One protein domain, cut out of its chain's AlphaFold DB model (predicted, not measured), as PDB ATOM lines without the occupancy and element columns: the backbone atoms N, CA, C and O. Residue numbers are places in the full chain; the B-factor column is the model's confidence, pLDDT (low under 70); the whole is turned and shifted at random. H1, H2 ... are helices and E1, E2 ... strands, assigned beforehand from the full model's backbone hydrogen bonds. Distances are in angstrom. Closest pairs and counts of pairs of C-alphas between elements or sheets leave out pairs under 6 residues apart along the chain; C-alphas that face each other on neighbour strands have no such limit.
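AT A GLANCE: This is residues 121 to 225 of the 225 residues of an uncharacterized protein of Pelomonas sp. Root1237 (UniProt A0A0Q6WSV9). One strongly twisted sheet of seven strands folds back on itself into two leaves, E2 and E7 facing E5, E4, E1 and E3, with the long strand E6 as the hinge. Two short helices, H1 and H2, lie at opposite ends of the longest axis. The printed part has 105 residues with two named helices and seven named strands, in the order E1, H1, E2, E3, E4, H2, E5, E6, E7. The sheet, antiparallel throughout, runs E2, E7, E6, E5, E4, E1, E3. The class is mostly strand, and the whole is compact, with a radius of gyration of the C-alphas of 13.7 A and spans of 40 by 29 by 22 A.

IN THESE COORDINATES: E1, residues 121 to 127, begins at C-alpha 121 (154.855, 167.488, 128.670) and is 17.0 A long. H1 is residues 131 to 135, E2 142 to 144, E3 152 to 155, E4 165 to 170 and H2 177 to 181. E5, residues 193 to 198, spans 16.6 A. E6, residues 201 to 214, spans 28.4 A and bends by 88 degrees at residue 204. E7, residues 217 to 224, spans 21.8 A and ends at C-alpha 224 (151.525, 153.396, 141.181).

HOW THE PARTS SIT: Edge strand E3 is the antiparallel neighbour of E1, with N 121 and O 154 within hydrogen-bond range at 2.9 A. E1 and E4 are antiparallel neighbours, with N 122 and O 169 within hydrogen-bond range at 2.8 A, and so are E4 and E5, with N 168 and O 195 within range at 2.9 A. The meander E5, E6, E7, each strand antiparallel to the one before, has two hairpins, with N 194 and O 209 at 2.8 A and N 212 and O 219 at 2.9 A. Edge strand E2 is the antiparallel neighbour of E7, with N 143 and O 220 within hydrogen-bond range at 2.9 A. H2 is on the sheet, only just over E3 with 3 C-alphas; C-alphas 154 and 180, their closest, are 5.7 A apart. H1 is only just not on it, with 4 pairs of C-alphas within 10 A. In both helices every O i to N i+4 pair is within hydrogen-bond range.

THE WHOLE: The farthest C-alphas, Glu 132 and Asn 184, are 42.1 A apart. The printed part has no cut. The link from H2 to E5, 11 residues, is long. Residues 147 to 150 and 161 to 163 have pLDDT under 70.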
ATOM      1  N   GLU A 121     154.220 168.722 128.233       93.31
ATOM      2  CA  GLU A 121     154.855 167.488 128.670       93.31
ATOM      3  C   GLU A 121     156.129 167.201 127.878       93.31
ATOM      4  O   GLU A 121     156.307 167.650 126.747       93.31
ATOM      5  N   CYS A 122     157.044 166.475 128.504       90.88
ATOM      6  CA  CYS A 122     158.291 166.040 127.908       90.88
ATOM      7  C   CYS A 122     158.205 164.543 127.659       90.88
ATOM      8  O   CYS A 122     158.077 163.775 128.614       90.88
ATOM      9  N   VAL A 123     158.275 164.132 126.398       89.88
ATOM     10  CA  VAL A 123     158.405 162.720 126.044       89.88
ATOM     11  C   VAL A 123     159.836 162.299 126.337       89.88
ATOM     12  O   VAL A 123     160.783 162.936 125.879       89.88
ATOM     13  N   LEU A 124     159.979 161.247 127.136       88.12
ATOM     14  CA  LEU A 124     161.261 160.728 127.605       88.12
ATOM     15  C   LEU A 124     161.643 159.425 126.901       88.12
ATOM     16  O   LEU A 124     162.823 159.175 126.683       88.12
ATOM     17  N   ALA A 125     160.656 158.593 126.574       87.56
ATOM     18  CA  ALA A 125     160.845 157.312 125.902       87.56
ATOM     19  C   ALA A 125     159.542 156.857 125.237       87.56
ATOM     20  O   ALA A 125     158.457 157.338 125.583       87.56
ATOM     21  N   GLN A 126     159.657 155.927 124.292       88.12
ATOM     22  CA  GLN A 126     158.532 155.327 123.581       88.12
ATOM     23  C   GLN A 126     158.763 153.818 123.439       88.12
ATOM     24  O   GLN A 126     159.886 153.400 123.168       88.12
ATOM     25  N   TRP A 127     157.706 153.017 123.586       86.25
ATOM     26  CA  TRP A 127     157.745 151.559 123.448       86.25
ATOM     27  C   TRP A 127     156.523 151.025 122.714       86.25
ATOM     28  O   TRP A 127     155.437 151.602 122.758       86.25
ATOM     29  N   ARG A 128     156.663 149.833 122.143       86.19
ATOM     30  CA  ARG A 128     155.532 149.001 121.722       86.19
ATOM     31  C   ARG A 128     155.337 147.884 122.744       86.19
ATOM     32  O   ARG A 128     155.761 146.762 122.508       86.19
ATOM     33  N   LEU A 129     154.771 148.225 123.902       84.19
ATOM     34  CA  LEU A 129     154.431 147.237 124.933       84.19
ATOM     35  C   LEU A 129     153.202 146.438 124.489       84.19
ATOM     36  O   LEU A 129     152.202 147.044 124.092       84.19
ATOM     37  N   GLY A 130     153.286 145.112 124.559       86.88
ATOM     38  CA  GLY A 130     152.149 144.216 124.400       86.88
ATOM     39  C   GLY A 130     151.371 144.049 125.705       86.88
ATOM     40  O   GLY A 130     151.726 144.585 126.758       86.88
ATOM     41  N   ASP A 131     150.275 143.299 125.636       88.88
ATOM     42  CA  ASP A 131     149.384 143.097 126.781       88.88
ATOM     43  C   ASP A 131     150.072 142.358 127.939       88.88
ATOM     44  O   ASP A 131     149.790 142.645 129.103       88.88
ATOM     45  N   GLU A 132     151.002 141.447 127.639       89.88
ATOM     46  CA  GLU A 132     151.760 140.707 128.652       89.88
ATOM     47  C   GLU A 132     152.691 141.635 129.441       89.88
ATOM     48  O   GLU A 132     152.682 141.605 130.675       89.88
ATOM     49  N   GLU A 133     153.433 142.525 128.770       88.88
ATOM     50  CA  GLU A 133     154.289 143.503 129.450       88.88
ATOM     51  C   GLU A 133     153.465 144.498 130.277       88.88
ATOM     52  O   GLU A 133     153.867 144.883 131.378       88.88
ATOM     53  N   LEU A 134     152.289 144.892 129.782       88.31
ATOM     54  CA  LEU A 134     151.369 145.778 130.502       88.31
ATOM     55  C   LEU A 134     150.704 145.112 131.709       88.31
ATOM     56  O   LEU A 134     150.330 145.812 132.658       88.31
ATOM     57  N   ALA A 135     150.502 143.794 131.660       88.31
ATOM     58  CA  ALA A 135     149.994 142.999 132.773       88.31
ATOM     59  C   ALA A 135     151.078 142.733 133.828       88.31
ATOM     60  O   ALA A 135     150.753 142.593 135.004       88.31
ATOM     61  N   ALA A 136     152.349 142.716 133.422       90.19
ATOM     62  CA  ALA A 136     153.497 142.547 134.310       90.19
ATOM     63  C   ALA A 136     153.886 143.825 135.083       90.19
ATOM     64  O   ALA A 136     154.787 143.784 135.920       90.19
ATOM     65  N   LEU A 137     153.238 144.967 134.821       92.06
ATOM     66  CA  LEU A 137     153.483 146.200 135.569       92.06
ATOM     67  C   LEU A 137     153.021 146.047 137.021       92.06
ATOM     68  O   LEU A 137     151.835 145.870 137.296       92.06
ATOM     69  N   GLU A 138     153.952 146.197 137.958       93.25
ATOM     70  CA  GLU A 138     153.683 146.072 139.389       93.25
ATOM     71  C   GLU A 138     154.349 147.180 140.208       93.25
ATOM     72  O   GLU A 138     155.341 147.795 139.800       93.25
ATOM     73  N   LEU A 139     153.802 147.439 141.398       95.31
ATOM     74  CA  LEU A 139     154.365 148.399 142.338       95.31
ATOM     75  C   LEU A 139     155.792 147.995 142.733       95.31
ATOM     76  O   LEU A 139     156.021 146.909 143.255       95.31
ATOM     77  N   GLY A 140     156.747 148.903 142.544       92.88
ATOM     78  CA  GLY A 140     158.166 148.648 142.784       92.88
ATOM     79  C   GLY A 140     158.904 148.033 141.593       92.88
ATOM     80  O   GLY A 140     160.137 148.032 141.614       92.88
ATOM     81  N   GLY A 141     158.184 147.595 140.555       93.75
ATOM     82  CA  GLY A 141     158.753 147.108 139.303       93.75
ATOM     83  C   GLY A 141     159.573 148.174 138.571       93.75
ATOM     84  O   GLY A 141     159.414 149.383 138.786       93.75
ATOM     85  N   LEU A 142     160.476 147.716 137.704       92.56
ATOM     86  CA  LEU A 142     161.349 148.567 136.896       92.56
ATOM     87  C   LEU A 142     161.059 148.353 135.412       92.56
ATOM     88  O   LEU A 142     161.137 147.229 134.924       92.56
ATOM     89  N   LEU A 143     160.800 149.441 134.688       91.19
ATOM     90  CA  LEU A 143     160.738 149.441 133.227       91.19
ATOM     91  C   LEU A 143     162.007 150.095 132.675       91.19
ATOM     92  O   LEU A 143     162.291 151.260 132.966       91.19
ATOM     93  N   LEU A 144     162.790 149.344 131.905       89.38
ATOM     94  CA  LEU A 144     164.070 149.806 131.367       89.38
ATOM     95  C   LEU A 144     163.867 150.713 130.148       89.38
ATOM     96  O   LEU A 144     163.029 150.439 129.287       89.38
ATOM     97  N   LEU A 145     164.650 151.791 130.061       86.19
ATOM     98  CA  LEU A 145     164.678 152.657 128.883       86.19
ATOM     99  C   LEU A 145     165.779 152.158 127.935       86.19
ATOM    100  O   LEU A 145     166.950 152.124 128.311       86.19
ATOM    101  N   GLU A 146     165.403 151.775 126.714       72.00
ATOM    102  CA  GLU A 146     166.313 151.160 125.730       72.00
ATOM    103  C   GLU A 146     167.341 152.142 125.135       72.00
ATOM    104  O   GLU A 146     168.393 151.725 124.655       72.00
ATOM    105  N   ALA A 147     167.074 153.449 125.196       67.88
ATOM    106  CA  ALA A 147     167.936 154.506 124.670       67.88
ATOM    107  C   ALA A 147     168.025 155.693 125.649       67.88
ATOM    108  O   ALA A 147     167.113 155.887 126.461       67.88
ATOM    109  N   PRO A 148     169.097 156.514 125.594       63.25
ATOM    110  CA  PRO A 148     169.146 157.764 126.345       63.25
ATOM    111  C   PRO A 148     167.943 158.639 125.978       63.25
ATOM    112  O   PRO A 148     167.660 158.850 124.801       63.25
ATOM    113  N   ALA A 149     167.235 159.128 127.000       63.53
ATOM    114  CA  ALA A 149     165.977 159.846 126.843       63.53
ATOM    115  C   ALA A 149     166.152 161.102 125.974       63.53
ATOM    116  O   ALA A 149     166.658 162.127 126.443       63.53
ATOM    117  N   SER A 150     165.723 161.048 124.711       65.25
ATOM    118  CA  SER A 150     165.563 162.251 123.902       65.25
ATOM    119  C   SER A 150     164.404 163.043 124.494       65.25
ATOM    120  O   SER A 150     163.250 162.640 124.375       65.25
ATOM    121  N   ARG A 151     164.714 164.145 125.175       75.25
ATOM    122  CA  ARG A 151     163.715 165.002 125.814       75.25
ATOM    123  C   ARG A 151     163.025 165.848 124.756       75.25
ATOM    124  O   ARG A 151     163.546 166.893 124.375       75.25
ATOM    125  N   GLN A 152     161.868 165.396 124.285       81.44
ATOM    126  CA  GLN A 152     161.059 166.168 123.346       81.44
ATOM    127  C   GLN A 152     159.932 166.878 124.096       81.44
ATOM    128  O   GLN A 152     159.001 166.238 124.587       81.44
ATOM    129  N   LEU A 153     160.020 168.206 124.183       89.56
ATOM    130  CA  LEU A 153     158.972 169.043 124.758       89.56
ATOM    131  C   LEU A 153     157.812 169.206 123.771       89.56
ATOM    132  O   LEU A 153     158.016 169.567 122.610       89.56
ATOM    133  N   ARG A 154     156.584 168.990 124.246       89.56
ATOM    134  CA  ARG A 154     155.370 169.192 123.455       89.56
ATOM    135  C   ARG A 154     154.185 169.709 124.246       89.56
ATOM    136  O   ARG A 154     154.151 169.609 125.474       89.56
ATOM    137  N   ALA A 155     153.203 170.241 123.525       91.62
ATOM    138  CA  ALA A 155     151.892 170.498 124.101       91.62
ATOM    139  C   ALA A 155     151.183 169.155 124.332       91.62
ATOM    140  O   ALA A 155     151.267 168.249 123.506       91.62
ATOM    141  N   ARG A 156     150.463 169.007 125.447       87.94
ATOM    142  CA  ARG A 156     149.781 167.742 125.788       87.94
ATOM    143  C   ARG A 156     148.720 167.337 124.758       87.94
ATOM    144  O   ARG A 156     148.506 166.154 124.534       87.94
ATOM    145  N   ALA A 157     148.063 168.323 124.149       81.56
ATOM    146  CA  ALA A 157     147.030 168.123 123.132       81.56
ATOM    147  C   ALA A 157     147.596 168.030 121.700       81.56
ATOM    148  O   ALA A 157     146.831 168.041 120.735       81.56
ATOM    149  N   GLU A 158     148.921 168.002 121.542       85.50
ATOM    150  CA  GLU A 158     149.555 167.833 120.237       85.50
ATOM    151  C   GLU A 158     149.350 166.383 119.760       85.50
ATOM    152  O   GLU A 158     149.640 165.454 120.517       85.50
ATOM    153  N   PRO A 159     148.834 166.152 118.538       76.88
ATOM    154  CA  PRO A 159     148.651 164.802 118.018       76.88
ATOM    155  C   PRO A 159     150.008 164.115 117.831       76.88
ATOM    156  O   PRO A 159     150.969 164.716 117.357       76.88
ATOM    157  N   THR A 160     150.088 162.839 118.200       70.69
ATOM    158  CA  THR A 160     151.367 162.138 118.403       70.69
ATOM    159  C   THR A 160     151.653 161.045 117.367       70.69
ATOM    160  O   THR A 160     152.696 160.400 117.444       70.69
ATOM    161  N   GLY A 161     150.776 160.876 116.370       66.69
ATOM    162  CA  GLY A 161     150.859 159.804 115.373       66.69
ATOM    163  C   GLY A 161     150.295 158.471 115.884       66.69
ATOM    164  O   GLY A 161     149.471 158.451 116.795       66.69
ATOM    165  N   GLU A 162     150.697 157.355 115.270       59.62
ATOM    166  CA  GLU A 162     150.278 156.012 115.704       59.62
ATOM    167  C   GLU A 162     150.905 155.608 117.044       59.62
ATOM    168  O   GLU A 162     151.943 156.135 117.425       59.62
ATOM    169  N   ALA A 163     150.268 154.656 117.736       66.56
ATOM    170  CA  ALA A 163     150.548 154.264 119.114       66.56
ATOM    171  C   ALA A 163     151.924 153.596 119.316       66.56
ATOM    172  O   ALA A 163     152.132 152.435 118.949       66.56
ATOM    173  N   PRO A 164     152.824 154.270 120.043       80.81
ATOM    174  CA  PRO A 164     153.549 153.599 121.105       80.81
ATOM    175  C   PRO A 164     153.062 154.081 122.473       80.81
ATOM    176  O   PRO A 164     152.549 155.189 122.635       80.81
ATOM    177  N   TRP A 165     153.275 153.247 123.485       89.69
ATOM    178  CA  TRP A 165     153.277 153.677 124.877       89.69
ATOM    179  C   TRP A 165     154.400 154.684 125.085       89.69
ATOM    180  O   TRP A 165     155.512 154.483 124.596       89.69
ATOM    181  N   GLN A 166     154.133 155.766 125.805       90.56
ATOM    182  CA  GLN A 166     155.089 156.855 125.994       90.56
ATOM    183  C   GLN A 166     155.344 157.080 127.476       90.56
ATOM    184  O   GLN A 166     154.413 157.112 128.282       90.56
ATOM    185  N   LEU A 167     156.613 157.275 127.832       92.44
ATOM    186  CA  LEU A 167     156.967 157.848 129.121       92.44
ATOM    187  C   LEU A 167     156.972 159.359 128.984       92.44
ATOM    188  O   LEU A 167     157.762 159.903 128.211       92.44
ATOM    189  N   VAL A 168     156.131 160.033 129.760       93.25
ATOM    190  CA  VAL A 168     156.052 161.493 129.757       93.25
ATOM    191  C   VAL A 168     156.293 162.069 131.144       93.25
ATOM    192  O   VAL A 168     155.834 161.521 132.143       93.25
ATOM    193  N   ALA A 169     156.980 163.204 131.212       93.19
ATOM    194  CA  ALA A 169     157.038 164.048 132.402       93.19
ATOM    195  C   ALA A 169     156.163 165.287 132.174       93.19
ATOM    196  O   ALA A 169     156.344 165.999 131.186       93.19
ATOM    197  N   ARG A 170     155.195 165.537 133.061       93.25
ATOM    198  CA  ARG A 170     154.175 166.588 132.889       93.25
ATOM    199  C   ARG A 170     154.396 167.737 133.851       93.25
ATOM    200  O   ARG A 170     154.508 167.502 135.052       93.25
ATOM    201  N   TRP A 171     154.439 168.962 133.333       92.19
ATOM    202  CA  TRP A 171     154.453 170.142 134.194       92.19
ATOM    203  C   TRP A 171     153.064 170.347 134.796       92.19
ATOM    204  O   TRP A 171     152.050 170.187 134.114       92.19
ATOM    205  N   GLU A 172     153.028 170.676 136.087       90.75
ATOM    206  CA  GLU A 172     151.781 170.987 136.792       90.75
ATOM    207  C   GLU A 172     151.194 172.312 136.309       90.75
ATOM    208  O   GLU A 172     149.993 172.414 136.076       90.75
ATOM    209  N   GLN A 173     152.061 173.310 136.124       92.00
ATOM    210  CA  GLN A 173     151.685 174.616 135.607       92.00
ATOM    211  C   GLN A 173     151.854 174.654 134.083       92.00
ATOM    212  O   GLN A 173     152.860 174.150 133.571       92.00
ATOM    213  N   PRO A 174     150.903 175.258 133.348       92.81
ATOM    214  CA  PRO A 174     151.075 175.552 131.932       92.81
ATOM    215  C   PRO A 174     152.343 176.378 131.679       92.81
ATOM    216  O   PRO A 174     152.685 177.265 132.462       92.81
ATOM    217  N   LEU A 175     153.038 176.090 130.580       92.56
ATOM    218  CA  LEU A 175     154.247 176.808 130.174       92.56
ATOM    219  C   LEU A 175     153.921 177.860 129.104       92.56
ATOM    220  O   LEU A 175     152.977 177.659 128.336       92.56
ATOM    221  N   PRO A 176     154.702 178.951 128.998       92.81
ATOM    222  CA  PRO A 176     154.601 179.872 127.866       92.81
ATOM    223  C   PRO A 176     154.745 179.129 126.536       92.81
ATOM    224  O   PRO A 176     155.564 178.208 126.425       92.81
ATOM    225  N   LEU A 177     153.952 179.510 125.533       92.56
ATOM    226  CA  LEU A 177     153.919 178.810 124.250       92.56
ATOM    227  C   LEU A 177     155.300 178.760 123.596       92.56
ATOM    228  O   LEU A 177     155.694 177.730 123.059       92.56
ATOM    229  N   GLU A 178     156.057 179.846 123.689       91.69
ATOM    230  CA  GLU A 178     157.378 180.001 123.091       91.69
ATOM    231  C   GLU A 178     158.379 178.986 123.648       91.69
ATOM    232  O   GLU A 178     159.248 178.495 122.926       91.69
ATOM    233  N   VAL A 179     158.227 178.623 124.925       91.81
ATOM    234  CA  VAL A 179     159.012 177.561 125.564       91.81
ATOM    235  C   VAL A 179     158.591 176.203 125.014       91.81
ATOM    236  O   VAL A 179     159.451 175.401 124.662       91.81
ATOM    237  N   VAL A 180     157.283 175.943 124.892       92.25
ATOM    238  CA  VAL A 180     156.757 174.679 124.342       92.25
ATOM    239  C   VAL A 180     157.187 174.479 122.889       92.25
ATOM    240  O   VAL A 180     157.540 173.364 122.496       92.25
ATOM    241  N   MET A 181     157.184 175.555 122.102       91.31
ATOM    242  CA  MET A 181     157.604 175.554 120.702       91.31
ATOM    243  C   MET A 181     159.125 175.461 120.538       91.31
ATOM    244  O   MET A 181     159.583 174.967 119.512       91.31
ATOM    245  N   GLY A 182     159.898 175.824 121.567       89.75
ATOM    246  CA  GLY A 182     161.362 175.799 121.541       89.75
ATOM    247  C   GLY A 182     161.988 177.046 120.914       89.75
ATOM    248  O   GLY A 182     163.160 177.017 120.552       89.75
ATOM    249  N   TRP A 183     161.227 178.136 120.793       89.94
ATOM    250  CA  TRP A 183     161.705 179.397 120.221       89.94
ATOM    251  C   TRP A 183     162.572 180.193 121.204       89.94
ATOM    252  O   TRP A 183     163.530 180.839 120.794       89.94
ATOM    253  N   ASN A 184     162.284 180.106 122.508       81.31
ATOM    254  CA  ASN A 184     162.931 180.930 123.537       81.31
ATOM    255  C   ASN A 184     163.833 180.127 124.482       81.31
ATOM    256  O   ASN A 184     163.607 180.055 125.691       81.31
ATOM    257  N   GLY A 185     164.908 179.567 123.930       75.81
ATOM    258  CA  GLY A 185     165.980 178.955 124.715       75.81
ATOM    259  C   GLY A 185     165.660 177.551 125.249       75.81
ATOM    260  O   GLY A 185     164.730 176.891 124.783       75.81
ATOM    261  N   PRO A 186     166.484 177.036 126.181       79.50
ATOM    262  CA  PRO A 186     166.366 175.661 126.640       79.50
ATOM    263  C   PRO A 186     165.084 175.453 127.462       79.50
ATOM    264  O   PRO A 186     164.708 176.325 128.250       79.50
ATOM    265  N   PRO A 187     164.436 174.281 127.344       80.62
ATOM    266  CA  PRO A 187     163.249 173.984 128.126       80.62
ATOM    267  C   PRO A 187     163.585 173.924 129.625       80.62
ATOM    268  O   PRO A 187     164.715 173.576 129.996       80.62
ATOM    269  N   PRO A 188     162.613 174.207 130.511       86.44
ATOM    270  CA  PRO A 188     162.797 174.034 131.945       86.44
ATOM    271  C   PRO A 188     163.152 172.581 132.281       86.44
ATOM    272  O   PRO A 188     162.909 171.652 131.504       86.44
ATOM    273  N   ALA A 189     163.713 172.370 133.473       87.50
ATOM    274  CA  ALA A 189     164.010 171.026 133.947       87.50
ATOM    275  C   ALA A 189     162.745 170.152 133.909       87.50
ATOM    276  O   ALA A 189     161.671 170.566 134.353       87.50
ATOM    277  N   ALA A 190     162.888 168.945 133.357       84.50
ATOM    278  CA  ALA A 190     161.788 168.000 133.277       84.50
ATOM    279  C   ALA A 190     161.312 167.623 134.696       84.50
ATOM    280  O   ALA A 190     162.151 167.414 135.582       84.50
ATOM    281  N   PRO A 191     159.993 167.504 134.914       89.12
ATOM    282  CA  PRO A 191     159.430 167.028 136.169       89.12
ATOM    283  C   PRO A 191     159.993 165.661 136.569       89.12
ATOM    284  O   PRO A 191     160.245 164.803 135.724       89.12
ATOM    285  N   ILE A 192     160.173 165.453 137.875       88.56
ATOM    286  CA  ILE A 192     160.735 164.206 138.421       88.56
ATOM    287  C   ILE A 192     159.753 163.043 138.234       88.56
ATOM    288  O   ILE A 192     160.160 161.921 137.923       88.56
ATOM    289  N   GLN A 193     158.459 163.312 138.429       92.62
ATOM    290  CA  GLN A 193     157.418 162.306 138.288       92.62
ATOM    291  C   GLN A 193     157.064 162.104 136.814       92.62
ATOM    292  O   GLN A 193     156.722 163.041 136.090       92.62
ATOM    293  N   CYS A 194     157.131 160.848 136.394       93.50
ATOM    294  CA  CYS A 194     156.865 160.403 135.040       93.50
ATOM    295  C   CYS A 194     155.598 159.542 135.011       93.50
ATOM    296  O   CYS A 194     155.252 158.872 135.989       93.50
ATOM    297  N   GLN A 195     154.913 159.554 133.875       94.88
ATOM    298  CA  GLN A 195     153.690 158.802 133.629       94.88
ATOM    299  C   GLN A 195     153.886 157.941 132.388       94.88
ATOM    300  O   GLN A 195     154.335 158.439 131.356       94.88
ATOM    301  N   LEU A 196     153.548 156.659 132.493       93.69
ATOM    302  CA  LEU A 196     153.417 155.784 131.337       93.69
ATOM    303  C   LEU A 196     152.005 155.965 130.778       93.69
ATOM    304  O   LEU A 196     151.028 155.695 131.480       93.69
ATOM    305  N   ILE A 197     151.901 156.445 129.545       92.56
ATOM    306  CA  ILE A 197     150.624 156.752 128.895       92.56
ATOM    307  C   ILE A 197     150.496 156.022 127.562       92.56
ATOM    308  O   ILE A 197     151.482 155.781 126.865       92.56
ATOM    309  N   ASP A 198     149.258 155.718 127.202       90.38
ATOM    310  CA  ASP A 198     148.883 155.376 125.836       90.38
ATOM    311  C   ASP A 198     148.778 156.694 125.057       90.38
ATOM    312  O   ASP A 198     148.027 157.588 125.453       90.38
ATOM    313  N   ALA A 199     149.538 156.841 123.970       86.62
ATOM    314  CA  ALA A 199     149.551 158.067 123.173       86.62
ATOM    315  C   ALA A 199     148.169 158.418 122.585       86.62
ATOM    316  O   ALA A 199     147.897 159.589 122.317       86.62
ATOM    317  N   THR A 200     147.282 157.425 122.438       84.62
ATOM    318  CA  THR A 200     145.893 157.610 121.984       84.62
ATOM    319  C   THR A 200     144.943 158.040 123.106       84.62
ATOM    320  O   THR A 200     143.867 158.572 122.837       84.62
ATOM    321  N   ARG A 201     145.330 157.827 124.371       84.75
ATOM    322  CA  ARG A 201     144.556 158.169 125.577       84.75
ATOM    323  C   ARG A 201     145.469 158.798 126.639       84.75
ATOM    324  O   ARG A 201     145.627 158.244 127.730       84.75
ATOM    325  N   PRO A 202     146.065 159.970 126.352       83.38
ATOM    326  CA  PRO A 202     147.102 160.560 127.194       83.38
ATOM    327  C   PRO A 202     146.611 160.921 128.604       83.38
ATOM    328  O   PRO A 202     147.414 160.987 129.538       83.38
ATOM    329  N   ASP A 203     145.317 161.159 128.798       86.19
ATOM    330  CA  ASP A 203     144.765 161.577 130.092       86.19
ATOM    331  C   ASP A 203     144.612 160.434 131.104       86.19
ATOM    332  O   ASP A 203     144.436 160.689 132.296       86.19
ATOM    333  N   VAL A 204     144.728 159.178 130.661       87.62
ATOM    334  CA  VAL A 204     144.607 157.994 131.518       87.62
ATOM    335  C   VAL A 204     145.984 157.340 131.662       87.62
ATOM    336  O   VAL A 204     146.352 156.487 130.853       87.62
ATOM    337  N   PRO A 205     146.789 157.739 132.666       91.25
ATOM    338  CA  PRO A 205     148.089 157.126 132.881       91.25
ATOM    339  C   PRO A 205     147.918 155.683 133.343       91.25
ATOM    340  O   PRO A 205     147.140 155.402 134.250       91.25
ATOM    341  N   ARG A 206     148.689 154.787 132.731       93.44
ATOM    342  CA  ARG A 206     148.731 153.364 133.073       93.44
ATOM    343  C   ARG A 206     149.624 153.074 134.271       93.44
ATOM    344  O   ARG A 206     149.389 152.109 134.977       93.44
ATOM    345  N   ALA A 207     150.670 153.869 134.457       94.06
ATOM    346  CA  ALA A 207     151.537 153.788 135.620       94.06
ATOM    347  C   ALA A 207     152.172 155.151 135.898       94.06
ATOM    348  O   ALA A 207     152.292 156.000 135.007       94.06
ATOM    349  N   ARG A 208     152.601 155.358 137.140       95.56
ATOM    350  CA  ARG A 208     153.330 156.550 137.583       95.56
ATOM    351  C   ARG A 208     154.577 156.138 138.336       95.56
ATOM    352  O   ARG A 208     154.589 155.117 139.020       95.56
ATOM    353  N   GLY A 209     155.620 156.945 138.224       95.19
ATOM    354  CA  GLY A 209     156.886 156.642 138.867       95.19
ATOM    355  C   GLY A 209     157.923 157.728 138.679       95.19
ATOM    356  O   GLY A 209     157.608 158.853 138.293       95.19
ATOM    357  N   ARG A 210     159.181 157.374 138.914       93.88
ATOM    358  CA  ARG A 210     160.328 158.267 138.718       93.88
ATOM    359  C   ARG A 210     161.460 157.558 138.004       93.88
ATOM    360  O   ARG A 210     161.633 156.344 138.141       93.88
ATOM    361  N   LEU A 211     162.249 158.335 137.274       91.50
ATOM    362  CA  LEU A 211     163.481 157.841 136.679       91.50
ATOM    363  C   LEU A 211     164.522 157.584 137.772       91.50
ATOM    364  O   LEU A 211     164.817 158.464 138.583       91.50
ATOM    365  N   VAL A 212     165.095 156.386 137.771       92.12
ATOM    366  CA  VAL A 212     166.224 155.997 138.620       92.12
ATOM    367  C   VAL A 212     167.412 155.583 137.750       92.12
ATOM    368  O   VAL A 212     167.202 155.051 136.655       92.12
ATOM    369  N   PRO A 213     168.659 155.812 138.195       89.88
ATOM    370  CA  PRO A 213     169.829 155.273 137.508       89.88
ATOM    371  C   PRO A 213     169.764 153.742 137.439       89.88
ATOM    372  O   PRO A 213     169.443 153.092 138.434       89.88
ATOM    373  N   TRP A 214     170.093 153.169 136.280       88.00
ATOM    374  CA  TRP A 214     170.171 151.720 136.090       88.00
ATOM    375  C   TRP A 214     171.327 151.361 135.157       88.00
ATOM    376  O   TRP A 214     171.280 151.642 133.959       88.00
ATOM    377  N   GLY A 215     172.383 150.752 135.704       86.06
ATOM    378  CA  GLY A 215     173.616 150.502 134.955       86.06
ATOM    379  C   GLY A 215     174.173 151.804 134.367       86.06
ATOM    380  O   GLY A 215     174.450 152.749 135.102       86.06
ATOM    381  N   THR A 216     174.304 151.861 133.042       82.44
ATOM    382  CA  THR A 216     174.733 153.055 132.289       82.44
ATOM    383  C   THR A 216     173.574 153.944 131.817       82.44
ATOM    384  O   THR A 216     173.815 154.943 131.143       82.44
ATOM    385  N   GLY A 217     172.325 153.581 132.125       87.12
ATOM    386  CA  GLY A 217     171.114 154.250 131.650       87.12
ATOM    387  C   GLY A 217     170.147 154.617 132.776       87.12
ATOM    388  O   GLY A 217     170.542 154.913 133.908       87.12
ATOM    389  N   GLN A 218     168.856 154.623 132.447       90.06
ATOM    390  CA  GLN A 218     167.771 154.938 133.372       90.06
ATOM    391  C   GLN A 218     166.670 153.878 133.292       90.06
ATOM    392  O   GLN A 218     166.468 153.248 132.256       90.06
ATOM    393  N   ALA A 219     165.940 153.711 134.388       91.50
ATOM    394  CA  ALA A 219     164.725 152.912 134.451       91.50
ATOM    395  C   ALA A 219     163.602 153.739 135.079       91.50
ATOM    396  O   ALA A 219     163.848 154.552 135.973       91.50
ATOM    397  N   LEU A 220     162.363 153.522 134.646       92.75
ATOM    398  CA  LEU A 220     161.194 153.980 135.382       92.75
ATOM    399  C   LEU A 220     160.948 153.010 136.534       92.75
ATOM    400  O   LEU A 220     160.599 151.853 136.306       92.75
ATOM    401  N   ARG A 221     161.077 153.491 137.770       95.19
ATOM    402  CA  ARG A 221     160.584 152.764 138.940       95.19
ATOM    403  C   ARG A 221     159.107 153.063 139.138       95.19
ATOM    404  O   ARG A 221     158.757 154.218 139.368       95.19
ATOM    405  N   ILE A 222     158.277 152.028 139.073       96.25
ATOM    406  CA  ILE A 222     156.822 152.121 139.202       96.25
ATOM    407  C   ILE A 222     156.455 152.331 140.671       96.25
ATOM    408  O   ILE A 222     156.853 151.572 141.555       96.25
ATOM    409  N   GLU A 223     155.686 153.379 140.931       95.69
ATOM    410  CA  GLU A 223     155.211 153.775 142.262       95.69
ATOM    411  C   GLU A 223     153.686 153.685 142.373       95.69
ATOM    412  O   GLU A 223     153.141 153.685 143.474       95.69
ATOM    413  N   THR A 224     152.975 153.619 141.246       93.75
ATOM    414  CA  THR A 224     151.525 153.396 141.181       93.75
ATOM    415  C   THR A 224     151.169 152.814 139.810       93.75
ATOM    416  O   THR A 224     151.775 153.220 138.816       93.75
ATOM    417  N   VAL A 225     150.193 151.904 139.765       88.44
ATOM    418  CA  VAL A 225     149.574 151.331 138.552       88.44
ATOM    419  C   VAL A 225     148.079 151.612 138.602       88.44
ATOM    420  O   VAL A 225     147.522 151.488 139.717       88.44
TER     421      VAL A 225